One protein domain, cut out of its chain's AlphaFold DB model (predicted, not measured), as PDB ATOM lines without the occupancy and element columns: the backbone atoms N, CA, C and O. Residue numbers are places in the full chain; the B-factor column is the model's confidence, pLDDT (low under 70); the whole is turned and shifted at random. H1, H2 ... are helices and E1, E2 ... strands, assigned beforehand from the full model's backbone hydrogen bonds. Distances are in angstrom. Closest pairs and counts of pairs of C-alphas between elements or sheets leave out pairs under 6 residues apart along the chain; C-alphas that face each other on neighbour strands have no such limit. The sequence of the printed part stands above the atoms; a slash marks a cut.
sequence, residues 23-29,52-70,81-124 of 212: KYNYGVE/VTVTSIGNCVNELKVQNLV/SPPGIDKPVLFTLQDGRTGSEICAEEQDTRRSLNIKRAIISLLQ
ATOM      1  N   LYS A  23      -8.264 -31.397  -9.061       84.12
ATOM      2  CA  LYS A  23      -8.741 -32.318  -8.037       84.12
ATOM      3  C   LYS A  23      -8.507 -31.708  -6.657       84.12
ATOM      4  O   LYS A  23      -7.381 -31.354  -6.315       84.12
ATOM      5  N   TYR A  24      -9.560 -31.639  -5.858       83.44
ATOM      6  CA  TYR A  24      -9.570 -31.056  -4.522       83.44
ATOM      7  C   TYR A  24      -9.907 -32.141  -3.504       83.44
ATOM      8  O   TYR A  24     -10.889 -32.854  -3.684       83.44
ATOM      9  N   ASN A  25      -9.111 -32.277  -2.444       83.31
ATOM     10  CA  ASN A  25      -9.337 -33.281  -1.404       83.31
ATOM     11  C   ASN A  25      -9.706 -32.599  -0.085       83.31
ATOM     12  O   ASN A  25      -9.003 -31.697   0.366       83.31
ATOM     13  N   TYR A  26     -10.780 -33.067   0.538       82.44
ATOM     14  CA  TYR A  26     -11.338 -32.535   1.772       82.44
ATOM     15  C   TYR A  26     -11.474 -33.646   2.810       82.44
ATOM     16  O   TYR A  26     -11.933 -34.744   2.497       82.44
ATOM     17  N   GLY A  27     -11.109 -33.353   4.056       81.88
ATOM     18  CA  GLY A  27     -11.547 -34.149   5.199       81.88
ATOM     19  C   GLY A  27     -12.971 -33.749   5.573       81.88
ATOM     20  O   GLY A  27     -13.270 -32.559   5.653       81.88
ATOM     21  N   VAL A  28     -13.847 -34.727   5.782       80.56
ATOM     22  CA  VAL A  28     -15.218 -34.504   6.243       80.56
ATOM     23  C   VAL A  28     -15.396 -35.178   7.592       80.56
ATOM     24  O   VAL A  28     -15.148 -36.373   7.741       80.56
ATOM     25  N   GLU A  29     -15.863 -34.397   8.554       83.69
ATOM     26  CA  GLU A  29     -16.252 -34.851   9.879       83.69
ATOM     27  C   GLU A  29     -17.670 -34.360  10.167       83.69
ATOM     28  O   GLU A  29     -17.992 -33.196   9.932       83.69
ATOM     29  N   VAL A  52     -13.172 -36.738   0.977       88.88
ATOM     30  CA  VAL A  52     -13.948 -36.422  -0.215       88.88
ATOM     31  C   VAL A  52     -13.031 -35.799  -1.236       88.88
ATOM     32  O   VAL A  52     -12.307 -34.852  -0.947       88.88
ATOM     33  N   THR A  53     -13.087 -36.323  -2.446       85.62
ATOM     34  CA  THR A  53     -12.459 -35.723  -3.607       85.62
ATOM     35  C   THR A  53     -13.531 -35.026  -4.430       85.62
ATOM     36  O   THR A  53     -14.544 -35.642  -4.750       85.62
ATOM     37  N   VAL A  54     -13.274 -33.780  -4.821       86.56
ATOM     38  CA  VAL A  54     -14.040 -33.069  -5.844       86.56
ATOM     39  C   VAL A  54     -13.150 -32.835  -7.060       86.56
ATOM     40  O   VAL A  54     -12.066 -32.270  -6.919       86.56
ATOM     41  N   THR A  55     -13.597 -33.247  -8.241       84.81
ATOM     42  CA  THR A  55     -12.891 -33.023  -9.510       84.81
ATOM     43  C   THR A  55     -13.780 -32.203 -10.433       84.81
ATOM     44  O   THR A  55     -14.914 -32.595 -10.690       84.81
ATOM     45  N   SER A  56     -13.295 -31.079 -10.961       83.94
ATOM     46  CA  SER A  56     -14.055 -30.335 -11.974       83.94
ATOM     47  C   SER A  56     -13.774 -30.904 -13.359       83.94
ATOM     48  O   SER A  56     -12.627 -30.912 -13.806       83.94
ATOM     49  N   ILE A  57     -14.818 -31.375 -14.040       81.94
ATOM     50  CA  ILE A  57     -14.715 -32.069 -15.335       81.94
ATOM     51  C   ILE A  57     -14.916 -31.099 -16.514       81.94
ATOM     52  O   ILE A  57     -14.653 -31.447 -17.660       81.94
ATOM     53  N   GLY A  58     -15.344 -29.864 -16.234       76.31
ATOM     54  CA  GLY A  58     -15.678 -28.844 -17.233       76.31
ATOM     55  C   GLY A  58     -17.183 -28.588 -17.310       76.31
ATOM     56  O   GLY A  58     -17.974 -29.296 -16.695       76.31
ATOM     57  N   ASN A  59     -17.591 -27.534 -18.025       75.38
ATOM     58  CA  ASN A  59     -19.005 -27.161 -18.211       75.38
ATOM     59  C   ASN A  59     -19.807 -27.022 -16.898       75.38
ATOM     60  O   ASN A  59     -20.985 -27.362 -16.840       75.38
ATOM     61  N   CYS A  60     -19.166 -26.542 -15.824       69.62
ATOM     62  CA  CYS A  60     -19.743 -26.447 -14.471       69.62
ATOM     63  C   CYS A  60     -20.173 -27.794 -13.845       69.62
ATOM     64  O   CYS A  60     -20.862 -27.801 -12.820       69.62
ATOM     65  N   VAL A  61     -19.750 -28.921 -14.429       82.56
ATOM     66  CA  VAL A  61     -19.956 -30.271 -13.898       82.56
ATOM     67  C   VAL A  61     -18.773 -30.652 -13.015       82.56
ATOM     68  O   VAL A  61     -17.605 -30.532 -13.398       82.56
ATOM     69  N   ASN A  62     -19.091 -31.133 -11.820       85.12
ATOM     70  CA  ASN A  62     -18.129 -31.584 -10.833       85.12
ATOM     71  C   ASN A  62     -18.425 -33.037 -10.461       85.12
ATOM     72  O   ASN A  62     -19.577 -33.423 -10.270       85.12
ATOM     73  N   GLU A  63     -17.374 -33.829 -10.333       89.44
ATOM     74  CA  GLU A  63     -17.411 -35.175  -9.783       89.44
ATOM     75  C   GLU A  63     -17.125 -35.114  -8.285       89.44
ATOM     76  O   GLU A  63     -16.157 -34.478  -7.866       89.44
ATOM     77  N   LEU A  64     -17.923 -35.804  -7.476       89.94
ATOM     78  CA  LEU A  64     -17.657 -36.028  -6.062       89.94
ATOM     79  C   LEU A  64     -17.443 -37.514  -5.794       89.94
ATOM     80  O   LEU A  64     -18.306 -38.335  -6.102       89.94
ATOM     81  N   LYS A  65     -16.333 -37.850  -5.136       92.25
ATOM     82  CA  LYS A  65     -16.015 -39.210  -4.694       92.25
ATOM     83  C   LYS A  65     -15.734 -39.239  -3.198       92.25
ATOM     84  O   LYS A  65     -14.812 -38.571  -2.730       92.25
ATOM     85  N   VAL A  66     -16.488 -40.049  -2.458       89.25
ATOM     86  CA  VAL A  66     -16.268 -40.275  -1.022       89.25
ATOM     87  C   VAL A  66     -15.359 -41.489  -0.839       89.25
ATOM     88  O   VAL A  66     -15.526 -42.519  -1.484       89.25
ATOM     89  N   GLN A  67     -14.368 -41.361   0.032       89.00
ATOM     90  CA  GLN A  67     -13.366 -42.376   0.330       89.00
ATOM     91  C   GLN A  67     -13.155 -42.457   1.838       89.00
ATOM     92  O   GLN A  67     -13.353 -41.481   2.561       89.00
ATOM     93  N   ASN A  68     -12.724 -43.624   2.316       88.56
ATOM     94  CA  ASN A  68     -12.357 -43.837   3.717       88.56
ATOM     95  C   ASN A  68     -13.456 -43.413   4.710       88.56
ATOM     96  O   ASN A  68     -13.151 -42.882   5.775       88.56
ATOM     97  N   LEU A  69     -14.731 -43.621   4.351       87.00
ATOM     98  CA  LEU A  69     -15.849 -43.320   5.240       87.00
ATOM     99  C   LEU A  69     -15.852 -44.303   6.416       87.00
ATOM    100  O   LEU A  69     -15.859 -45.517   6.214       87.00
ATOM    101  N   VAL A  70     -15.891 -43.766   7.628       89.38
ATOM    102  CA  VAL A  70     -16.016 -44.480   8.894       89.38
ATOM    103  C   VAL A  70     -17.195 -43.885   9.643       89.38
ATOM    104  O   VAL A  70     -17.244 -42.681   9.889       89.38
ATOM    105  N   SER A  81     -19.860 -48.953   5.876       86.12
ATOM    106  CA  SER A  81     -20.261 -47.874   4.986       86.12
ATOM    107  C   SER A  81     -21.389 -48.346   4.062       86.12
ATOM    108  O   SER A  81     -21.413 -49.515   3.667       86.12
ATOM    109  N   PRO A  82     -22.347 -47.467   3.720       85.38
ATOM    110  CA  PRO A  82     -23.466 -47.852   2.875       85.38
ATOM    111  C   PRO A  82     -22.980 -48.259   1.473       85.38
ATOM    112  O   PRO A  82     -22.052 -47.632   0.954       85.38
ATOM    113  N   PRO A  83     -23.610 -49.260   0.832       86.12
ATOM    114  CA  PRO A  83     -23.274 -49.637  -0.537       86.12
ATOM    115  C   PRO A  83     -23.415 -48.447  -1.495       86.12
ATOM    116  O   PRO A  83     -24.334 -47.631  -1.348       86.12
ATOM    117  N   GLY A  84     -22.478 -48.344  -2.439       85.62
ATOM    118  CA  GLY A  84     -22.418 -47.273  -3.436       85.62
ATOM    119  C   GLY A  84     -21.706 -45.997  -2.979       85.62
ATOM    120  O   GLY A  84     -21.490 -45.090  -3.779       85.62
ATOM    121  N   ILE A  85     -21.286 -45.896  -1.711       89.25
ATOM    122  CA  ILE A  85     -20.635 -44.681  -1.189       89.25
ATOM    123  C   ILE A  85     -19.326 -44.318  -1.905       89.25
ATOM    124  O   ILE A  85     -19.008 -43.141  -2.039       89.25
ATOM    125  N   ASP A  86     -18.593 -45.322  -2.380       88.88
ATOM    126  CA  ASP A  86     -17.325 -45.211  -3.101       88.88
ATOM    127  C   ASP A  86     -17.503 -44.795  -4.568       88.88
ATOM    128  O   ASP A  86     -16.534 -44.386  -5.222       88.88
ATOM    129  N   LYS A  87     -18.733 -44.891  -5.086       90.62
ATOM    130  CA  LYS A  87     -19.060 -44.509  -6.457       90.62
ATOM    131  C   LYS A  87     -19.057 -42.990  -6.608       90.62
ATOM    132  O   LYS A  87     -19.552 -42.289  -5.718       90.62
ATOM    133  N   PRO A  88     -18.509 -42.464  -7.710       90.00
ATOM    134  CA  PRO A  88     -18.585 -41.041  -7.982       90.00
ATOM    135  C   PRO A  88     -20.041 -40.622  -8.210       90.00
ATOM    136  O   PRO A  88     -20.865 -41.416  -8.653       90.00
ATOM    137  N   VAL A  89     -20.352 -39.368  -7.900       90.62
ATOM    138  CA  VAL A  89     -21.589 -38.715  -8.344       90.62
ATOM    139  C   VAL A  89     -21.251 -37.423  -9.053       90.62
ATOM    140  O   VAL A  89     -20.307 -36.730  -8.666       90.62
ATOM    141  N   LEU A  90     -22.037 -37.086 -10.067       89.75
ATOM    142  CA  LEU A  90     -21.897 -35.816 -10.765       89.75
ATOM    143  C   LEU A  90     -22.877 -34.805 -10.189       89.75
ATOM    144  O   LEU A  90     -24.034 -35.125  -9.914       89.75
ATOM    145  N   PHE A  91     -22.419 -33.575 -10.016       87.44
ATOM    146  CA  PHE A  91     -23.253 -32.464  -9.591       87.44
ATOM    147  C   PHE A  91     -22.851 -31.192 -10.328       87.44
ATOM    148  O   PHE A  91     -21.686 -30.983 -10.674       87.44
ATOM    149  N   THR A  92     -23.822 -30.318 -10.553       82.81
ATOM    150  CA  THR A  92     -23.578 -28.993 -11.120       82.81
ATOM    151  C   THR A  92     -23.496 -27.963 -10.008       82.81
ATOM    152  O   THR A  92     -24.225 -28.046  -9.017       82.81
ATOM    153  N   LEU A  93     -22.594 -26.993 -10.159       74.62
ATOM    154  CA  LEU A  93     -22.521 -25.826  -9.285       74.62
ATOM    155  C   LEU A  93     -22.606 -24.568 -10.156       74.62
ATOM    156  O   LEU A  93     -21.679 -24.282 -10.910       74.62
ATOM    157  N   GLN A  94     -23.719 -23.843 -10.065       71.25
ATOM    158  CA  GLN A  94     -23.959 -22.581 -10.773       71.25
ATOM    159  C   GLN A  94     -24.207 -21.482  -9.740       71.25
ATOM    160  O   GLN A  94     -25.001 -21.668  -8.820       71.25
ATOM    161  N   ASP A  95     -23.481 -20.368  -9.835       66.50
ATOM    162  CA  ASP A  95     -23.589 -19.224  -8.913       66.50
ATOM    163  C   ASP A  95     -23.495 -19.598  -7.419       66.50
ATOM    164  O   ASP A  95     -24.158 -19.031  -6.547       66.50
ATOM    165  N   GLY A  96     -22.674 -20.606  -7.107       64.75
ATOM    166  CA  GLY A  96     -22.499 -21.112  -5.742       64.75
ATOM    167  C   GLY A  96     -23.679 -21.935  -5.209       64.75
ATOM    168  O   GLY A  96     -23.717 -22.244  -4.015       64.75
ATOM    169  N   ARG A  97     -24.626 -22.316  -6.073       68.69
ATOM    170  CA  ARG A  97     -25.761 -23.198  -5.778       68.69
ATOM    171  C   ARG A  97     -25.629 -24.508  -6.539       68.69
ATOM    172  O   ARG A  97     -25.196 -24.534  -7.687       68.69
ATOM    173  N   THR A  98     -26.005 -25.607  -5.895       74.38
ATOM    174  CA  THR A  98     -26.083 -26.902  -6.581       74.38
ATOM    175  C   THR A  98     -27.362 -26.964  -7.404       74.38
ATOM    176  O   THR A  98     -28.393 -26.454  -6.959       74.38
ATOM    177  N   GLY A  99     -27.309 -27.607  -8.571       68.88
ATOM    178  CA  GLY A  99     -28.512 -27.980  -9.315       68.88
ATOM    179  C   GLY A  99     -29.471 -28.862  -8.500       68.88
ATOM    180  O   GLY A  99     -29.104 -29.435  -7.471       68.88
ATOM    181  N   SER A 100     -30.715 -28.977  -8.971       65.69
ATOM    182  CA  SER A 100     -31.752 -29.822  -8.357       65.69
ATOM    183  C   SER A 100     -31.435 -31.318  -8.429       65.69
ATOM    184  O   SER A 100     -31.948 -32.095  -7.624       65.69
ATOM    185  N   GLU A 101     -30.583 -31.719  -9.370       69.62
ATOM    186  CA  GLU A 101     -30.272 -33.114  -9.661       69.62
ATOM    187  C   GLU A 101     -28.786 -33.421  -9.457       69.62
ATOM    188  O   GLU A 101     -27.905 -32.604  -9.733       69.62
ATOM    189  N   ILE A 102     -28.526 -34.632  -8.960       81.12
ATOM    190  CA  ILE A 102     -27.199 -35.245  -8.913       81.12
ATOM    191  C   ILE A 102     -27.258 -36.536  -9.724       81.12
ATOM    192  O   ILE A 102     -28.225 -37.292  -9.598       81.12
ATOM    193  N   CYS A 103     -26.240 -36.806 -10.534       83.75
ATOM    194  CA  CYS A 103     -26.169 -38.048 -11.295       83.75
ATOM    195  C   CYS A 103     -25.577 -39.130 -10.393       83.75
ATOM    196  O   CYS A 103     -24.406 -39.053 -10.011       83.75
ATOM    197  N   ALA A 104     -26.419 -40.091 -10.028       83.69
ATOM    198  CA  ALA A 104     -26.087 -41.239  -9.198       83.69
ATOM    199  C   ALA A 104     -25.848 -42.489 -10.047       83.69
ATOM    200  O   ALA A 104     -26.427 -42.625 -11.123       83.69
ATOM    201  N   GLU A 105     -25.049 -43.414  -9.526       78.75
ATOM    202  CA  GLU A 105     -24.871 -44.737 -10.129       78.75
ATOM    203  C   GLU A 105     -25.960 -45.708  -9.650       78.75
ATOM    204  O   GLU A 105     -26.495 -45.563  -8.555       78.75
ATOM    205  N   GLU A 106     -26.270 -46.753 -10.420       74.19
ATOM    206  CA  GLU A 106     -27.344 -47.717 -10.089       74.19
ATOM    207  C   GLU A 106     -27.127 -48.437  -8.739       74.19
ATOM    208  O   GLU A 106     -28.068 -48.874  -8.077       74.19
ATOM    209  N   GLN A 107     -25.874 -48.517  -8.288       79.06
ATOM    210  CA  GLN A 107     -25.486 -49.139  -7.018       79.06
ATOM    211  C   GLN A 107     -25.597 -48.194  -5.811       79.06
ATOM    212  O   GLN A 107     -25.339 -48.612  -4.678       79.06
ATOM    213  N   ASP A 108     -25.943 -46.922  -6.026       79.25
ATOM    214  CA  ASP A 108     -26.120 -45.962  -4.948       79.25
ATOM    215  C   ASP A 108     -27.410 -46.221  -4.169       79.25
ATOM    216  O   ASP A 108     -28.533 -46.063  -4.647       79.25
ATOM    217  N   THR A 109     -27.247 -46.565  -2.894       83.81
ATOM    218  CA  THR A 109     -28.379 -46.677  -1.979       83.81
ATOM    219  C   THR A 109     -28.895 -45.298  -1.573       83.81
ATOM    220  O   THR A 109     -28.170 -44.303  -1.528       83.81
ATOM    221  N   ARG A 110     -30.152 -45.223  -1.122       81.94
ATOM    222  CA  ARG A 110     -30.697 -43.981  -0.540       81.94
ATOM    223  C   ARG A 110     -29.822 -43.429   0.600       81.94
ATOM    224  O   ARG A 110     -29.723 -42.218   0.769       81.94
ATOM    225  N   ARG A 111     -29.155 -44.305   1.365       79.62
ATOM    226  CA  ARG A 111     -28.223 -43.906   2.434       79.62
ATOM    227  C   ARG A 111     -26.948 -43.265   1.881       79.62
ATOM    228  O   ARG A 111     -26.558 -42.219   2.394       79.62
ATOM    229  N   SER A 112     -26.322 -43.841   0.851       84.19
ATOM    230  CA  SER A 112     -25.123 -43.250   0.239       84.19
ATOM    231  C   SER A 112     -25.441 -41.903  -0.411       84.19
ATOM    232  O   SER A 112     -24.726 -40.931  -0.168       84.19
ATOM    233  N   LEU A 113     -26.566 -41.794  -1.126       83.19
ATOM    234  CA  LEU A 113     -26.997 -40.537  -1.747       83.19
ATOM    235  C   LEU A 113     -27.269 -39.433  -0.735       83.19
ATOM    236  O   LEU A 113     -26.890 -38.290  -0.975       83.19
ATOM    237  N   ASN A 114     -27.873 -39.755   0.409       85.56
ATOM    238  CA  ASN A 114     -28.104 -38.766   1.459       85.56
ATOM    239  C   ASN A 114     -26.786 -38.195   2.007       85.56
ATOM    240  O   ASN A 114     -26.684 -36.985   2.190       85.56
ATOM    241  N   ILE A 115     -25.764 -39.036   2.203       85.06
ATOM    242  CA  ILE A 115     -24.434 -38.585   2.643       85.06
ATOM    243  C   ILE A 115     -23.784 -37.710   1.564       85.06
ATOM    244  O   ILE A 115     -23.307 -36.617   1.868       85.06
ATOM    245  N   LYS A 116     -23.815 -38.139   0.296       87.44
ATOM    246  CA  LYS A 116     -23.259 -37.360  -0.823       87.44
ATOM    247  C   LYS A 116     -23.956 -35.999  -0.960       87.44
ATOM    248  O   LYS A 116     -23.276 -34.983  -1.056       87.44
ATOM    249  N   ARG A 117     -25.292 -35.943  -0.870       85.56
ATOM    250  CA  ARG A 117     -26.073 -34.688  -0.882       85.56
ATOM    251  C   ARG A 117     -25.737 -33.780   0.293       85.56
ATOM    252  O   ARG A 117     -25.592 -32.577   0.093       85.56
ATOM    253  N   ALA A 118     -25.585 -34.342   1.493       82.12
ATOM    254  CA  ALA A 118     -25.167 -33.578   2.661       82.12
ATOM    255  C   ALA A 118     -23.801 -32.925   2.416       82.12
ATOM    256  O   ALA A 118     -23.671 -31.721   2.613       82.12
ATOM    257  N   ILE A 119     -22.823 -33.665   1.885       84.06
ATOM    258  CA  ILE A 119     -21.499 -33.116   1.560       84.06
ATOM    259  C   ILE A 119     -21.592 -32.029   0.482       84.06
ATOM    260  O   ILE A 119     -21.034 -30.950   0.655       84.06
ATOM    261  N   ILE A 120     -22.333 -32.273  -0.603       83.38
ATOM    262  CA  ILE A 120     -22.519 -31.291  -1.682       83.38
ATOM    263  C   ILE A 120     -23.158 -30.001  -1.148       83.38
ATOM    264  O   ILE A 120     -22.757 -28.910  -1.546       83.38
ATOM    265  N   SER A 121     -24.094 -30.100  -0.197       80.06
ATOM    266  CA  SER A 121     -24.725 -28.926   0.417       80.06
ATOM    267  C   SER A 121     -23.733 -28.012   1.148       80.06
ATOM    268  O   SER A 121     -23.967 -26.810   1.230       80.06
ATOM    269  N   LEU A 122     -22.602 -28.553   1.614       76.31
ATOM    270  CA  LEU A 122     -21.535 -27.783   2.263       76.31
ATOM    271  C   LEU A 122     -20.678 -27.006   1.266       76.31
ATOM    272  O   LEU A 122     -20.090 -25.989   1.621       76.31
ATOM    273  N   LEU A 123     -20.609 -27.481   0.023       76.31
ATOM    274  CA  LEU A 123     -19.900 -26.805  -1.065       76.31
ATOM    275  C   LEU A 123     -20.704 -25.608  -1.603       76.31
ATOM    276  O   LEU A 123     -20.163 -24.766  -2.319       76.31
ATOM    277  N   GLN A 124     -21.992 -25.505  -1.255       72.19
ATOM    278  CA  GLN A 124     -22.839 -24.385  -1.650       72.19
ATOM    279  C   GLN A 124     -22.466 -23.121  -0.875       72.19
ATOM    280  O   GLN A 124     -22.712 -22.992   0.326       72.19
TER     281      GLN A 124
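AT A GLANCE: This is residues 23 to 29, 52 to 70 and 81 to 124 of the 212 residues of the protein "Vitellogenin domain-containing protein" of Chilo suppressalis (UniProt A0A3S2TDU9). A strongly twisted antiparallel sheet of five strands curls round one helix, H1, in two layers: the helix over one face. The class is mixed; the 70 printed residues include E1, E2, E3, E4, E5 and H1 in chain order, and the sheet runs E1 to E5 likewise. The whole is compact, radius of gyration of the C-alphas 11.3 A, spanning 32 by 24 by 18 A.

HOW THE PARTS SIT: Inner strand E3, residues 61 to 70, forms a hairpin with E2, residues 52 to 58; N 55 and O 63 are 2.9 A apart. On E4, residues 89 to 94, O 91 is 2.8 A from N 62. Edge strand E1, residues 23 to 29, has N 24 2.8 A from O 54 of E2. Edge strand E5, residues 97 to 103, forms a hairpin with E4; N 97 and O 94 are 2.8 A apart. H1, residues 110 to 123, is on the sheet; its closest C-alphas to E5 are Ser 121 and Thr 98, 7.4 A. In H1, 9 of 10 O i to N i+4 pairs are within hydrogen-bond range.

IN THESE COORDINATES: E3 measures 27.1 A from first to last C-alpha, H1 20.3 A. E1 begins at C-alpha 23 (-8.741, -32.318, -8.037); H1 ends at C-alpha 123 (-19.900, -26.805, -1.065).

THE WHOLE: The printed part has two cuts: 22 residues are not printed between C-alphas 29 and 52, which are 10.5 A apart, and 10 are not printed between C-alphas 70 and 81, which are 6.7 A apart. Model pLDDT is under 70 at residues 60, 95 to 97 and 99 to 101.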